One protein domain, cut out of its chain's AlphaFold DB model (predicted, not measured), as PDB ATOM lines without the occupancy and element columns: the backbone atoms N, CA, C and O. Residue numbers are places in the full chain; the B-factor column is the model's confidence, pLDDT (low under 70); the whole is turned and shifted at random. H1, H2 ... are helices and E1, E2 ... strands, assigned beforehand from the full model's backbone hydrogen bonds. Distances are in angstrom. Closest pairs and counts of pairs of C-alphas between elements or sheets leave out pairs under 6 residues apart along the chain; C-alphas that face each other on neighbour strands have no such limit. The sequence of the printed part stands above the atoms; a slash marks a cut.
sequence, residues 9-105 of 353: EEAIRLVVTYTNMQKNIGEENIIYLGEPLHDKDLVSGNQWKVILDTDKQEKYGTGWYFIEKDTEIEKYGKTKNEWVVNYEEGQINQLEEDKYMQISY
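This is residues 9 to 105 of the 353 residues of an uncharacterized protein of Clostridiales bacterium (UniProt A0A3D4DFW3). Two small three-stranded sheets, E2 E1 E6 and E3 E4 E5, stand face to face as a sandwich with their strands crossed, and the one helix, H1, lies beyond E3 E4 E5, reaching that sheet only with its residues 9 to 16. From the end of H1 a long link, residues 25 to 48, runs back past E3 to E1, on the other side of the sandwich. The printed part has 97 residues, with one named helix and then six named strands, H1 E1 E2 E3 E4 E5 E6; both sheets are antiparallel. The class is mixed, helices and strands, with under half of the residues in named elements. The whole is compact, with a radius of gyration of the C-alphas of 13.6 A and spans of 33 by 31 by 20 A.

Begin with the sheet near the mean of the C-alphas: E3 is residues 64 to 67, E4 residues 82 to 86, 13.9 A long, and E5 residues 91 to 95, 12.9 A. Find C-alpha 82 at (12.994, -38.620, -33.049), where E4 begins. In the other sheet, E1 is residues 49 to 53, 13.4 A, E2 residues 58 to 60, and E6 residues 100 to 104, 13.2 A, ending at C-alpha 104 (-2.118, -38.121, -40.292). H1, residues 9 to 24, runs 22.5 A from C-alpha 9 at (17.809, -34.777, -24.300).

E3, E4 and E5 form a meander, each strand the antiparallel neighbour of the one before. Look for N 65 and O 85, 2.8 A apart, between E3 and E4, and for N 84 and O 93, 2.9 A, between E4 and E5. Residues 35 to 36 pair antiparallel with residues 65 to 66 of E3. In the other sheet E1 is the inner strand: N 60 and O 51 are 2.8 A apart in the hairpin E1 and E2, and N 50 and O 103 are 2.8 A apart between E1 and E6. The sheets' strands stand at 73 degrees to each other; the closest C-alphas of E2 and E4 are those of Tyr 60 and Val 84, 7.3 A apart. H1 only grazes the sheet E3 E4 E5; its closest C-alphas to E5 are those of Arg 13 and Ile 92, 7.3 A. H1 is apart from E2 and E6. In H1 every O i to N i+4 pair is within hydrogen-bond range.

The C-alphas farthest apart, those of Ile 25 and Asp 98, are 39.4 A from each other. The printed part has no cut. The links H1 to E1 and E3 to E4 are long, with 24 and 14 residues. The mean pLDDT of the printed part is 87.6; look for values under 70 at residues 41 to 46 and residue 105.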
ATOM      1  N   GLU A   9      18.890 -34.960 -25.270       94.19
ATOM      2  CA  GLU A   9      17.809 -34.777 -24.300       94.19
ATOM      3  C   GLU A   9      18.024 -33.510 -23.462       94.19
ATOM      4  O   GLU A   9      17.088 -32.741 -23.253       94.19
ATOM      5  N   GLU A  10      19.259 -33.246 -23.013       92.81
ATOM      6  CA  GLU A  10      19.594 -32.007 -22.303       92.81
ATOM      7  C   GLU A  10      19.355 -30.775 -23.182       92.81
ATOM      8  O   GLU A  10      18.809 -29.781 -22.703       92.81
ATOM      9  N   ALA A  11      19.734 -30.837 -24.462       93.56
ATOM     10  CA  ALA A  11      19.528 -29.746 -25.407       93.56
ATOM     11  C   ALA A  11      18.032 -29.446 -25.594       93.56
ATOM     12  O   ALA A  11      17.613 -28.295 -25.455       93.56
ATOM     13  N   ILE A  12      17.213 -30.479 -25.813       94.56
ATOM     14  CA  ILE A  12      15.753 -30.352 -25.933       94.56
ATOM     15  C   ILE A  12      15.153 -29.830 -24.621       94.56
ATOM     16  O   ILE A  12      14.351 -28.897 -24.633       94.56
ATOM     17  N   ARG A  13      15.584 -30.349 -23.465       93.94
ATOM     18  CA  ARG A  13      15.089 -29.921 -22.146       93.94
ATOM     19  C   ARG A  13      15.388 -28.457 -21.853       93.94
ATOM     20  O   ARG A  13      14.556 -27.762 -21.263       93.94
ATOM     21  N   LEU A  14      16.551 -27.972 -22.277       92.12
ATOM     22  CA  LEU A  14      16.911 -26.564 -22.189       92.12
ATOM     23  C   LEU A  14      16.013 -25.688 -23.076       92.12
ATOM     24  O   LEU A  14      15.565 -24.640 -22.608       92.12
ATOM     25  N   VAL A  15      15.703 -26.128 -24.302       92.12
ATOM     26  CA  VAL A  15      14.744 -25.441 -25.188       92.12
ATOM     27  C   VAL A  15      13.362 -25.382 -24.543       92.12
ATOM     28  O   VAL A  15      12.833 -24.291 -24.370       92.12
ATOM     29  N   VAL A  16      12.821 -26.511 -24.076       92.31
ATOM     30  CA  VAL A  16      11.510 -26.577 -23.400       92.31
ATOM     31  C   VAL A  16      11.439 -25.634 -22.202       92.31
ATOM     32  O   VAL A  16      10.488 -24.864 -22.055       92.31
ATOM     33  N   THR A  17      12.475 -25.650 -21.362       90.31
ATOM     34  CA  THR A  17      12.559 -24.773 -20.187       90.31
ATOM     35  C   THR A  17      12.559 -23.303 -20.598       90.31
ATOM     36  O   THR A  17      11.860 -22.492 -19.990       90.31
ATOM     37  N   TYR A  18      13.321 -22.955 -21.637       89.25
ATOM     38  CA  TYR A  18      13.391 -21.593 -22.148       89.25
ATOM     39  C   TYR A  18      12.046 -21.135 -22.731       89.25
ATOM     40  O   TYR A  18      11.543 -20.092 -22.320       89.25
ATOM     41  N   THR A  19      11.411 -21.946 -23.579       90.19
ATOM     42  CA  THR A  19      10.076 -21.690 -24.145       90.19
ATOM     43  C   THR A  19       9.033 -21.449 -23.045       90.19
ATOM     44  O   THR A  19       8.251 -20.500 -23.118       90.19
ATOM     45  N   ASN A  20       9.050 -22.243 -21.969       87.62
ATOM     46  CA  ASN A  20       8.143 -22.049 -20.834       87.62
ATOM     47  C   ASN A  20       8.421 -20.765 -20.048       87.62
ATOM     48  O   ASN A  20       7.488 -20.107 -19.585       87.62
ATOM     49  N   MET A  21       9.690 -20.372 -19.904       87.88
ATOM     50  CA  MET A  21      10.031 -19.077 -19.312       87.88
ATOM     51  C   MET A  21       9.486 -17.923 -20.157       87.88
ATOM     52  O   MET A  21       8.885 -17.016 -19.587       87.88
ATOM     53  N   GLN A  22       9.637 -17.985 -21.486       89.12
ATOM     54  CA  GLN A  22       9.112 -16.980 -22.419       89.12
ATOM     55  C   GLN A  22       7.582 -16.850 -22.321       89.12
ATOM     56  O   GLN A  22       7.070 -15.734 -22.214       89.12
ATOM     57  N   LYS A  23       6.854 -17.978 -22.243       86.56
ATOM     58  CA  LYS A  23       5.402 -17.997 -21.964       86.56
ATOM     59  C   LYS A  23       5.053 -17.257 -20.675       86.56
ATOM     60  O   LYS A  23       4.186 -16.389 -20.673       86.56
ATOM     61  N   ASN A  24       5.745 -17.580 -19.583       86.00
ATOM     62  CA  ASN A  24       5.436 -17.043 -18.256       86.00
ATOM     63  C   ASN A  24       5.688 -15.535 -18.125       86.00
ATOM     64  O   ASN A  24       5.058 -14.884 -17.293       86.00
ATOM     65  N   ILE A  25       6.597 -14.976 -18.927       89.88
ATOM     66  CA  ILE A  25       6.865 -13.530 -18.962       89.88
ATOM     67  C   ILE A  25       6.056 -12.793 -20.042       89.88
ATOM     68  O   ILE A  25       6.193 -11.578 -20.165       89.88
ATOM     69  N   GLY A  26       5.201 -13.503 -20.786       84.69
ATOM     70  CA  GLY A  26       4.295 -12.926 -21.778       84.69
ATOM     71  C   GLY A  26       4.972 -12.489 -23.079       84.69
ATOM     72  O   GLY A  26       4.524 -11.519 -23.686       84.69
ATOM     73  N   GLU A  27       6.050 -13.154 -23.506       87.81
ATOM     74  CA  GLU A  27       6.638 -12.890 -24.826       87.81
ATOM     75  C   GLU A  27       5.679 -13.303 -25.956       87.81
ATOM     76  O   GLU A  27       5.090 -14.381 -25.931       87.81
ATOM     77  N   GLU A  28       5.544 -12.450 -26.975       76.81
ATOM     78  CA  GLU A  28       4.601 -12.671 -28.084       76.81
ATOM     79  C   GLU A  28       5.130 -13.643 -29.154       76.81
ATOM     80  O   GLU A  28       4.346 -14.301 -29.831       76.81
ATOM     81  N   ASN A  29       6.456 -13.768 -29.302       80.69
ATOM     82  CA  ASN A  29       7.097 -14.560 -30.359       80.69
ATOM     83  C   ASN A  29       7.853 -15.759 -29.779       80.69
ATOM     84  O   ASN A  29       9.083 -15.787 -29.745       80.69
ATOM     85  N   ILE A  30       7.096 -16.748 -29.316       84.75
ATOM     86  CA  ILE A  30       7.642 -17.986 -28.761       84.75
ATOM     87  C   ILE A  30       7.907 -18.973 -29.899       84.75
ATOM     88  O   ILE A  30       7.012 -19.287 -30.684       84.75
ATOM     89  N   ILE A  31       9.136 -19.479 -29.971       80.62
ATOM     90  CA  ILE A  31       9.536 -20.492 -30.950       80.62
ATOM     91  C   ILE A  31       9.490 -21.861 -30.274       80.62
ATOM     92  O   ILE A  31      10.063 -22.058 -29.200       80.62
ATOM     93  N   TYR A  32       8.816 -22.805 -30.925       90.56
ATOM     94  CA  TYR A  32       8.787 -24.210 -30.536       90.56
ATOM     95  C   TYR A  32       9.708 -25.006 -31.456       90.56
ATOM     96  O   TYR A  32       9.785 -24.743 -32.656       90.56
ATOM     97  N   LEU A  33      10.401 -25.982 -30.884       92.62
ATOM     98  CA  LEU A  33      11.137 -26.995 -31.625       92.62
ATOM     99  C   LEU A  33      10.184 -28.140 -31.995       92.62
ATOM    100  O   LEU A  33       9.513 -28.679 -31.110       92.62
ATOM    101  N   GLY A  34      10.175 -28.511 -33.275       93.19
ATOM    102  CA  GLY A  34       9.338 -29.581 -33.823       93.19
ATOM    103  C   GLY A  34       8.023 -29.104 -34.447       93.19
ATOM    104  O   GLY A  34       7.638 -27.938 -34.344       93.19
ATOM    105  N   GLU A  35       7.338 -30.029 -35.110       93.50
ATOM    106  CA  GLU A  35       6.007 -29.838 -35.685       93.50
ATOM    107  C   GLU A  35       4.934 -30.048 -34.603       93.50
ATOM    108  O   GLU A  35       5.001 -31.051 -33.886       93.50
ATOM    109  N   PRO A  36       3.947 -29.147 -34.456       93.56
ATOM    110  CA  PRO A  36       2.837 -29.373 -33.538       93.56
ATOM    111  C   PRO A  36       1.997 -30.573 -33.989       93.56
ATOM    112  O   PRO A  36       1.642 -30.703 -35.159       93.56
ATOM    113  N   LEU A  37       1.665 -31.437 -33.036       93.06
ATOM    114  CA  LEU A  37       0.748 -32.548 -33.229       93.06
ATOM    115  C   LEU A  37      -0.675 -32.112 -32.891       93.06
ATOM    116  O   LEU A  37      -0.918 -31.246 -32.046       93.06
ATOM    117  N   HIS A  38      -1.621 -32.744 -33.564       85.38
ATOM    118  CA  HIS A  38      -3.032 -32.414 -33.501       85.38
ATOM    119  C   HIS A  38      -3.829 -33.713 -33.476       85.38
ATOM    120  O   HIS A  38      -3.735 -34.529 -34.397       85.38
ATOM    121  N   ASP A  39      -4.609 -33.897 -32.410       80.88
ATOM    122  CA  ASP A  39      -5.648 -34.915 -32.377       80.88
ATOM    123  C   ASP A  39      -6.609 -34.721 -33.539       80.88
ATOM    124  O   ASP A  39      -6.770 -33.627 -34.074       80.88
ATOM    125  N   LYS A  40      -7.254 -35.815 -33.919       71.31
ATOM    126  CA  LYS A  40      -8.242 -35.791 -34.972       71.31
ATOM    127  C   LYS A  40      -9.586 -35.333 -34.416       71.31
ATOM    128  O   LYS A  40     -10.202 -36.035 -33.618       71.31
ATOM    129  N   ASP A  41     -10.028 -34.170 -34.863       64.69
ATOM    130  CA  ASP A  41     -11.300 -33.545 -34.515       64.69
ATOM    131  C   ASP A  41     -11.800 -32.649 -35.669       64.69
ATOM    132  O   ASP A  41     -11.119 -32.453 -36.678       64.69
ATOM    133  N   LEU A  42     -12.999 -32.081 -35.518       49.91
ATOM    134  CA  LEU A  42     -13.603 -31.175 -36.506       49.91
ATOM    135  C   LEU A  42     -12.755 -29.920 -36.790       49.91
ATOM    136  O   LEU A  42     -12.882 -29.314 -37.851       49.91
ATOM    137  N   VAL A  43     -11.923 -29.490 -35.836       62.56
ATOM    138  CA  VAL A  43     -11.159 -28.234 -35.918       62.56
ATOM    139  C   VAL A  43      -9.852 -28.441 -36.680       62.56
ATOM    140  O   VAL A  43      -9.450 -27.596 -37.478       62.56
ATOM    141  N   SER A  44      -9.203 -29.574 -36.443       57.00
ATOM    142  CA  SER A  44      -7.932 -29.976 -37.036       57.00
ATOM    143  C   SER A  44      -8.066 -30.353 -38.511       57.00
ATOM    144  O   SER A  44      -7.114 -30.157 -39.263       57.00
ATOM    145  N   GLY A  45      -9.229 -30.819 -38.981       64.75
ATOM    146  CA  GLY A  45      -9.514 -30.993 -40.412       64.75
ATOM    147  C   GLY A  45      -8.505 -31.905 -41.123       64.75
ATOM    148  O   GLY A  45      -8.481 -33.098 -40.869       64.75
ATOM    149  N   ASN A  46      -7.657 -31.357 -42.004       67.00
ATOM    150  CA  ASN A  46      -6.551 -32.087 -42.663       67.00
ATOM    151  C   ASN A  46      -5.179 -31.863 -41.992       67.00
ATOM    152  O   ASN A  46      -4.173 -32.390 -42.463       67.00
ATOM    153  N   GLN A  47      -5.127 -31.050 -40.937       73.38
ATOM    154  CA  GLN A  47      -3.923 -30.714 -40.170       73.38
ATOM    155  C   GLN A  47      -3.673 -31.680 -39.006       73.38
ATOM    156  O   GLN A  47      -2.646 -31.568 -38.343       73.38
ATOM    157  N   TRP A  48      -4.590 -32.619 -38.739       79.75
ATOM    158  CA  TRP A  48      -4.366 -33.629 -37.710       79.75
ATOM    159  C   TRP A  48      -3.149 -34.500 -38.050       79.75
ATOM    160  O   TRP A  48      -2.961 -34.960 -39.183       79.75
ATOM    161  N   LYS A  49      -2.326 -34.734 -37.033       86.12
ATOM    162  CA  LYS A  49      -1.146 -35.593 -37.068       86.12
ATOM    163  C   LYS A  49      -0.886 -36.048 -35.642       86.12
ATOM    164  O   LYS A  49      -0.752 -35.222 -34.745       86.12
ATOM    165  N   VAL A  50      -0.815 -37.354 -35.441       88.12
ATOM    166  CA  VAL A  50      -0.552 -37.979 -34.146       88.12
ATOM    167  C   VAL A  50       0.605 -38.958 -34.275       88.12
ATOM    168  O   VAL A  50       0.836 -39.542 -35.337       88.12
ATOM    169  N   ILE A  51       1.321 -39.148 -33.176       91.12
ATOM    170  CA  ILE A  51       2.359 -40.167 -33.052       91.12
ATOM    171  C   ILE A  51       1.834 -41.259 -32.133       91.12
ATOM    172  O   ILE A  51       1.373 -40.967 -31.030       91.12
ATOM    173  N   LEU A  52       1.898 -42.504 -32.590       87.38
ATOM    174  CA  LEU A  52       1.545 -43.672 -31.793       87.38
ATOM    175  C   LEU A  52       2.821 -44.437 -31.456       87.38
ATOM    176  O   LEU A  52       3.428 -45.007 -32.359       87.38
ATOM    177  N   ASP A  53       3.220 -44.450 -30.188       89.38
ATOM    178  CA  ASP A  53       4.276 -45.338 -29.692       89.38
ATOM    179  C   ASP A  53       3.669 -46.736 -29.543       89.38
ATOM    180  O   ASP A  53       2.815 -46.981 -28.684       89.38
ATOM    181  N   THR A  54       4.044 -47.642 -30.444       81.69
ATOM    182  CA  THR A  54       3.424 -48.968 -30.547       81.69
ATOM    183  C   THR A  54       3.934 -49.930 -29.482       81.69
ATOM    184  O   THR A  54       3.226 -50.882 -29.149       81.69
ATOM    185  N   ASP A  55       5.115 -49.670 -28.916       84.75
ATOM    186  CA  ASP A  55       5.706 -50.455 -27.828       84.75
ATOM    187  C   ASP A  55       5.030 -50.115 -26.495       84.75
ATOM    188  O   ASP A  55       4.612 -51.002 -25.750       84.75
ATOM    189  N   LYS A  56       4.840 -48.816 -26.225       85.69
ATOM    190  CA  LYS A  56       4.185 -48.334 -24.998       85.69
ATOM    191  C   LYS A  56       2.662 -48.282 -25.085       85.69
ATOM    192  O   LYS A  56       2.011 -48.153 -24.053       85.69
ATOM    193  N   GLN A  57       2.097 -48.397 -26.288       82.50
ATOM    194  CA  GLN A  57       0.673 -48.166 -26.565       82.50
ATOM    195  C   GLN A  57       0.221 -46.751 -26.163       82.50
ATOM    196  O   GLN A  57      -0.887 -46.553 -25.668       82.50
ATOM    197  N   GLU A  58       1.087 -45.760 -26.386       88.50
ATOM    198  CA  GLU A  58       0.825 -44.357 -26.058       88.50
ATOM    199  C   GLU A  58       0.515 -43.537 -27.313       88.50
ATOM    200  O   GLU A  58       1.084 -43.749 -28.386       88.50
ATOM    201  N   LYS A  59      -0.388 -42.564 -27.161       89.06
ATOM    202  CA  LYS A  59      -0.753 -41.600 -28.200       89.06
ATOM    203  C   LYS A  59      -0.254 -40.214 -27.824       89.06
ATOM    204  O   LYS A  59      -0.593 -39.706 -26.758       89.06
ATOM    205  N   TYR A  60       0.429 -39.563 -28.757       93.56
ATOM    206  CA  TYR A  60       0.803 -38.157 -28.669       93.56
ATOM    207  C   TYR A  60       0.048 -37.367 -29.742       93.56
ATOM    208  O   TYR A  60       0.225 -37.598 -30.940       93.56
ATOM    209  N   GLY A  61      -0.840 -36.477 -29.298       90.44
ATOM    210  CA  GLY A  61      -1.738 -35.677 -30.134       90.44
ATOM    211  C   GLY A  61      -1.674 -34.195 -29.774       90.44
ATOM    212  O   GLY A  61      -0.586 -33.650 -29.603       90.44
ATOM    213  N   THR A  62      -2.823 -33.535 -29.641       90.31
ATOM    214  CA  THR A  62      -2.881 -32.096 -29.346       90.31
ATOM    215  C   THR A  62      -2.085 -31.755 -28.081       90.31
ATOM    216  O   THR A  62      -2.210 -32.414 -27.052       90.31
ATOM    217  N   GLY A  63      -1.248 -30.715 -28.165       91.75
ATOM    218  CA  GLY A  63      -0.369 -30.266 -27.073       91.75
ATOM    219  C   GLY A  63       1.042 -30.869 -27.103       91.75
ATOM    220  O   GLY A  63       1.935 -30.378 -26.407       91.75
ATOM    221  N   TRP A  64       1.269 -31.876 -27.946       97.00
ATOM    222  CA  TRP A  64       2.587 -32.451 -28.195       97.00
ATOM    223  C   TRP A  64       3.228 -31.879 -29.459       97.00
ATOM    224  O   TRP A  64       2.551 -31.389 -30.358       97.00
ATOM    225  N   TYR A  65       4.553 -31.959 -29.527       96.94
ATOM    226  CA  TYR A  65       5.356 -31.573 -30.683       96.94
ATOM    227  C   TYR A  65       6.258 -32.729 -31.077       96.94
ATOM    228  O   TYR A  65       6.884 -33.335 -30.209       96.94
ATOM    229  N   PHE A  66       6.346 -33.008 -32.371       96.69
ATOM    230  CA  PHE A  66       7.212 -34.033 -32.932       96.69
ATOM    231  C   PHE A  66       8.492 -33.411 -33.487       96.69
ATOM    232  O   PHE A  66       8.453 -32.512 -34.326       96.69
ATOM    233  N   ILE A  67       9.637 -33.881 -33.003       96.56
ATOM    234  CA  ILE A  67      10.961 -33.442 -33.435       96.56
ATOM    235  C   ILE A  67      11.557 -34.564 -34.276       96.56
ATOM    236  O   ILE A  67      11.862 -35.636 -33.753       96.56
ATOM    237  N   GLU A  68      11.723 -34.311 -35.570       94.94
ATOM    238  CA  GLU A  68      12.329 -35.256 -36.509       94.94
ATOM    239  C   GLU A  68      13.849 -35.338 -36.323       94.94
ATOM    240  O   GLU A  68      14.485 -34.427 -35.772       94.94
ATOM    241  N   LYS A  69      14.449 -36.419 -36.836       94.62
ATOM    242  CA  LYS A  69      15.897 -36.498 -37.056       94.62
ATOM    243  C   LYS A  69      16.364 -35.305 -37.900       94.62
ATOM    244  O   LYS A  69      15.611 -34.751 -38.695       94.62
ATOM    245  N   ASP A  70      17.619 -34.909 -37.721       95.50
ATOM    246  CA  ASP A  70      18.246 -33.785 -38.420       95.50
ATOM    247  C   ASP A  70      17.664 -32.386 -38.133       95.50
ATOM    248  O   ASP A  70      18.067 -31.409 -38.780       95.50
ATOM    249  N   THR A  71      16.790 -32.250 -37.130       95.44
ATOM    250  CA  THR A  71      16.305 -30.951 -36.650       95.44
ATOM    251  C   THR A  71      17.453 -30.185 -35.990       95.44
ATOM    252  O   THR A  71      18.116 -30.691 -35.087       95.44
ATOM    253  N   GLU A  72      17.702 -28.950 -36.427       94.69
ATOM    254  CA  GLU A  72      18.773 -28.107 -35.884       94.69
ATOM    255  C   GLU A  72      18.383 -27.522 -34.517       94.69
ATOM    256  O   GLU A  72      17.360 -26.847 -34.389       94.69
ATOM    257  N   ILE A  73      19.229 -27.728 -33.506       91.88
ATOM    258  CA  ILE A  73      19.109 -27.114 -32.180       91.88
ATOM    259  C   ILE A  73      20.289 -26.168 -31.967       91.88
ATOM    260  O   ILE A  73      21.455 -26.575 -31.999       91.88
ATOM    261  N   GLU A  74      19.994 -24.894 -31.700       86.88
ATOM    262  CA  GLU A  74      21.014 -23.865 -31.489       86.88
ATOM    263  C   GLU A  74      22.026 -24.303 -30.412       86.88
ATOM    264  O   GLU A  74      21.650 -24.665 -29.298       86.88
ATOM    265  N   LYS A  75      23.326 -24.245 -30.738       85.12
ATOM    266  CA  LYS A  75      24.465 -24.598 -29.856       85.12
ATOM    267  C   LYS A  75      24.606 -26.078 -29.479       85.12
ATOM    268  O   LYS A  75      25.541 -26.404 -28.752       85.12
ATOM    269  N   TYR A  76      23.749 -26.960 -29.984       90.31
ATOM    270  CA  TYR A  76      23.935 -28.414 -29.902       90.31
ATOM    271  C   TYR A  76      24.276 -29.010 -31.275       90.31
ATOM    272  O   TYR A  76      25.211 -29.804 -31.388       90.31
ATOM    273  N   GLY A  77      23.571 -28.577 -32.323       91.81
ATOM    274  CA  GLY A  77      23.632 -29.149 -33.666       91.81
ATOM    275  C   GLY A  77      22.356 -29.918 -34.004       91.81
ATOM    276  O   GLY A  77      21.297 -29.675 -33.424       91.81
ATOM    277  N   LYS A  78      22.455 -30.858 -34.943       95.06
ATOM    278  CA  LYS A  78      21.321 -31.656 -35.420       95.06
ATOM    279  C   LYS A  78      20.952 -32.812 -34.493       95.06
ATOM    280  O   LYS A  78      21.841 -33.498 -33.980       95.06
ATOM    281  N   THR A  79      19.653 -33.058 -34.335       94.88
ATOM    282  CA  THR A  79      19.120 -34.248 -33.656       94.88
ATOM    283  C   THR A  79      19.481 -35.534 -34.396       94.88
ATOM    284  O   THR A  79      19.569 -35.568 -35.625       94.88
ATOM    285  N   LYS A  80      19.683 -36.612 -33.638       94.56
ATOM    286  CA  LYS A  80      19.971 -37.961 -34.144       94.56
ATOM    287  C   LYS A  80      18.795 -38.918 -33.982       94.56
ATOM    288  O   LYS A  80      18.752 -39.922 -34.688       94.56
ATOM    289  N   ASN A  81      17.883 -38.629 -33.059       95.12
ATOM    290  CA  ASN A  81      16.698 -39.435 -32.784       95.12
ATOM    291  C   ASN A  81      15.434 -38.603 -33.003       95.12
ATOM    292  O   ASN A  81      15.496 -37.370 -33.028       95.12
ATOM    293  N   GLU A  82      14.292 -39.277 -33.122       96.25
ATOM    294  CA  GLU A  82      12.994 -38.620 -33.049       96.25
ATOM    295  C   GLU A  82      12.501 -38.480 -31.605       96.25
ATOM    296  O   GLU A  82      12.760 -39.328 -30.744       96.25
ATOM    297  N   TRP A  83      11.767 -37.400 -31.337       97.19
ATOM    298  CA  TRP A  83      11.242 -37.092 -30.007       97.19
ATOM    299  C   TRP A  83       9.811 -36.578 -30.076       97.19
ATOM    300  O   TRP A  83       9.420 -35.925 -31.043       97.19
ATOM    301  N   VAL A  84       9.062 -36.794 -28.997       97.31
ATOM    302  CA  VAL A  84       7.829 -36.058 -28.713       97.31
ATOM    303  C   VAL A  84       7.980 -35.253 -27.435       97.31
ATOM    304  O   VAL A  84       8.534 -35.718 -26.434       97.31
ATOM    305  N   VAL A  85       7.500 -34.017 -27.479       97.31
ATOM    306  CA  VAL A  85       7.675 -33.047 -26.402       97.31
ATOM    307  C   VAL A  85       6.351 -32.384 -26.070       97.31
ATOM    308  O   VAL A  85       5.693 -31.835 -26.952       97.31
ATOM    309  N   ASN A  86       5.987 -32.383 -24.791       96.06
ATOM    310  CA  ASN A  86       4.902 -31.563 -24.272       96.06
ATOM    311  C   ASN A  86       5.517 -30.370 -23.539       96.06
ATOM    312  O   ASN A  86       6.129 -30.520 -22.478       96.06
ATOM    313  N   TYR A  87       5.371 -29.177 -24.111       92.69
ATOM    314  CA  TYR A  87       5.950 -27.975 -23.518       92.69
ATOM    315  C   TYR A  87       5.243 -27.582 -22.223       92.69
ATOM    316  O   TYR A  87       5.909 -27.140 -21.300       92.69
ATOM    317  N   GLU A  88       3.929 -27.765 -22.109       88.88
ATOM    318  CA  GLU A  88       3.179 -27.350 -20.916       88.88
ATOM    319  C   GLU A  88       3.535 -28.193 -19.690       88.88
ATOM    320  O   GLU A  88       3.773 -27.655 -18.609       88.88
ATOM    321  N   GLU A  89       3.647 -29.506 -19.875       90.75
ATOM    322  CA  GLU A  89       3.986 -30.449 -18.810       90.75
ATOM    323  C   GLU A  89       5.502 -30.637 -18.633       90.75
ATOM    324  O   GLU A  89       5.954 -31.209 -17.641       90.75
ATOM    325  N   GLY A  90       6.311 -30.161 -19.587       90.19
ATOM    326  CA  GLY A  90       7.762 -30.345 -19.597       90.19
ATOM    327  C   GLY A  90       8.204 -31.790 -19.864       90.19
ATOM    328  O   GLY A  90       9.328 -32.165 -19.509       90.19
ATOM    329  N   GLN A  91       7.325 -32.607 -20.454       95.00
ATOM    330  CA  GLN A  91       7.598 -34.004 -20.786       95.00
ATOM    331  C   GLN A  91       8.386 -34.112 -22.092       95.00
ATOM    332  O   GLN A  91       8.145 -33.370 -23.045       95.00
ATOM    333  N   ILE A  92       9.343 -35.038 -22.120       95.56
ATOM    334  CA  ILE A  92      10.248 -35.271 -23.248       95.56
ATOM    335  C   ILE A  92      10.426 -36.778 -23.363       95.56
ATOM    336  O   ILE A  92      11.000 -37.387 -22.460       95.56
ATOM    337  N   ASN A  93       9.945 -37.358 -24.458       96.06
ATOM    338  CA  ASN A  93      10.046 -38.789 -24.709       96.06
ATOM    339  C   ASN A  93      10.791 -39.023 -26.018       96.06
ATOM    340  O   ASN A  93      10.426 -38.474 -27.059       96.06
ATOM    341  N   GLN A  94      11.838 -39.842 -25.957       95.56
ATOM    342  CA  GLN A  94      12.503 -40.343 -27.151       95.56
ATOM    343  C   GLN A  94      11.627 -41.416 -27.795       95.56
ATOM    344  O   GLN A  94      11.077 -42.270 -27.091       95.56
ATOM    345  N   LEU A  95      11.537 -41.392 -29.120       95.44
ATOM    346  CA  LEU A  95      10.929 -42.460 -29.897       95.44
ATOM    347  C   LEU A  95      12.024 -43.411 -30.385       95.44
ATOM    348  O   LEU A  95      13.068 -42.979 -30.879       95.44
ATOM    349  N   GLU A  96      11.800 -44.711 -30.218       91.12
ATOM    350  CA  GLU A  96      12.681 -45.735 -30.777       91.12
ATOM    351  C   GLU A  96      12.306 -45.993 -32.240       91.12
ATOM    352  O   GLU A  96      11.130 -46.136 -32.573       91.12
ATOM    353  N   GLU A  97      13.312 -46.062 -33.113       85.19
ATOM    354  CA  GLU A  97      13.127 -46.370 -34.534       85.19
ATOM    355  C   GLU A  97      12.360 -47.694 -34.704       85.19
ATOM    356  O   GLU A  97      12.552 -48.636 -33.934       85.19
ATOM    357  N   ASP A  98      11.444 -47.736 -35.673       81.94
ATOM    358  CA  ASP A  98      10.522 -48.852 -35.943       81.94
ATOM    359  C   ASP A  98       9.531 -49.213 -34.811       81.94
ATOM    360  O   ASP A  98       8.767 -50.172 -34.940       81.94
ATOM    361  N   LYS A  99       9.481 -48.447 -33.712       88.50
ATOM    362  CA  LYS A  99       8.549 -48.662 -32.583       88.50
ATOM    363  C   LYS A  99       7.493 -47.573 -32.418       88.50
ATOM    364  O   LYS A  99       6.844 -47.455 -31.379       88.50
ATOM    365  N   TYR A 100       7.306 -46.762 -33.446       88.69
ATOM    366  CA  TYR A 100       6.223 -45.798 -33.486       88.69
ATOM    367  C   TYR A 100       5.700 -45.640 -34.906       88.69
ATOM    368  O   TYR A 100       6.362 -45.988 -35.883       88.69
ATOM    369  N   MET A 101       4.503 -45.079 -35.024       84.19
ATOM    370  CA  MET A 101       3.927 -44.697 -36.307       84.19
ATOM    371  C   MET A 101       3.478 -43.249 -36.278       84.19
ATOM    372  O   MET A 101       2.952 -42.763 -35.276       84.19
ATOM    373  N   GLN A 102       3.641 -42.576 -37.413       85.00
ATOM    374  CA  GLN A 102       3.031 -41.276 -37.651       85.00
ATOM    375  C   GLN A 102       1.718 -41.483 -38.393       85.00
ATOM    376  O   GLN A 102       1.708 -42.030 -39.497       85.00
ATOM    377  N   ILE A 103       0.621 -41.028 -37.801       77.94
ATOM    378  CA  ILE A 103      -0.710 -41.140 -38.389       77.94
ATOM    379  C   ILE A 103      -1.236 -39.727 -38.625       77.94
ATOM    380  O   ILE A 103      -1.285 -38.908 -37.715       77.94
ATOM    381  N   SER A 104      -1.594 -39.424 -39.866       72.38
ATOM    382  CA  SER A 104      -2.118 -38.121 -40.292       72.38
ATOM    383  C   SER A 104      -3.118 -38.310 -41.424       72.38
ATOM    384  O   SER A 104      -3.294 -39.421 -41.912       72.38
ATOM    385  N   TYR A 105      -3.729 -37.244 -41.935       61.66
ATOM    386  CA  TYR A 105      -4.541 -37.377 -43.150       61.66
ATOM    387  C   TYR A 105      -3.730 -37.926 -44.346       61.66
ATOM    388  O   TYR A 105      -4.244 -38.695 -45.152       61.66
TER     389      TYR A 105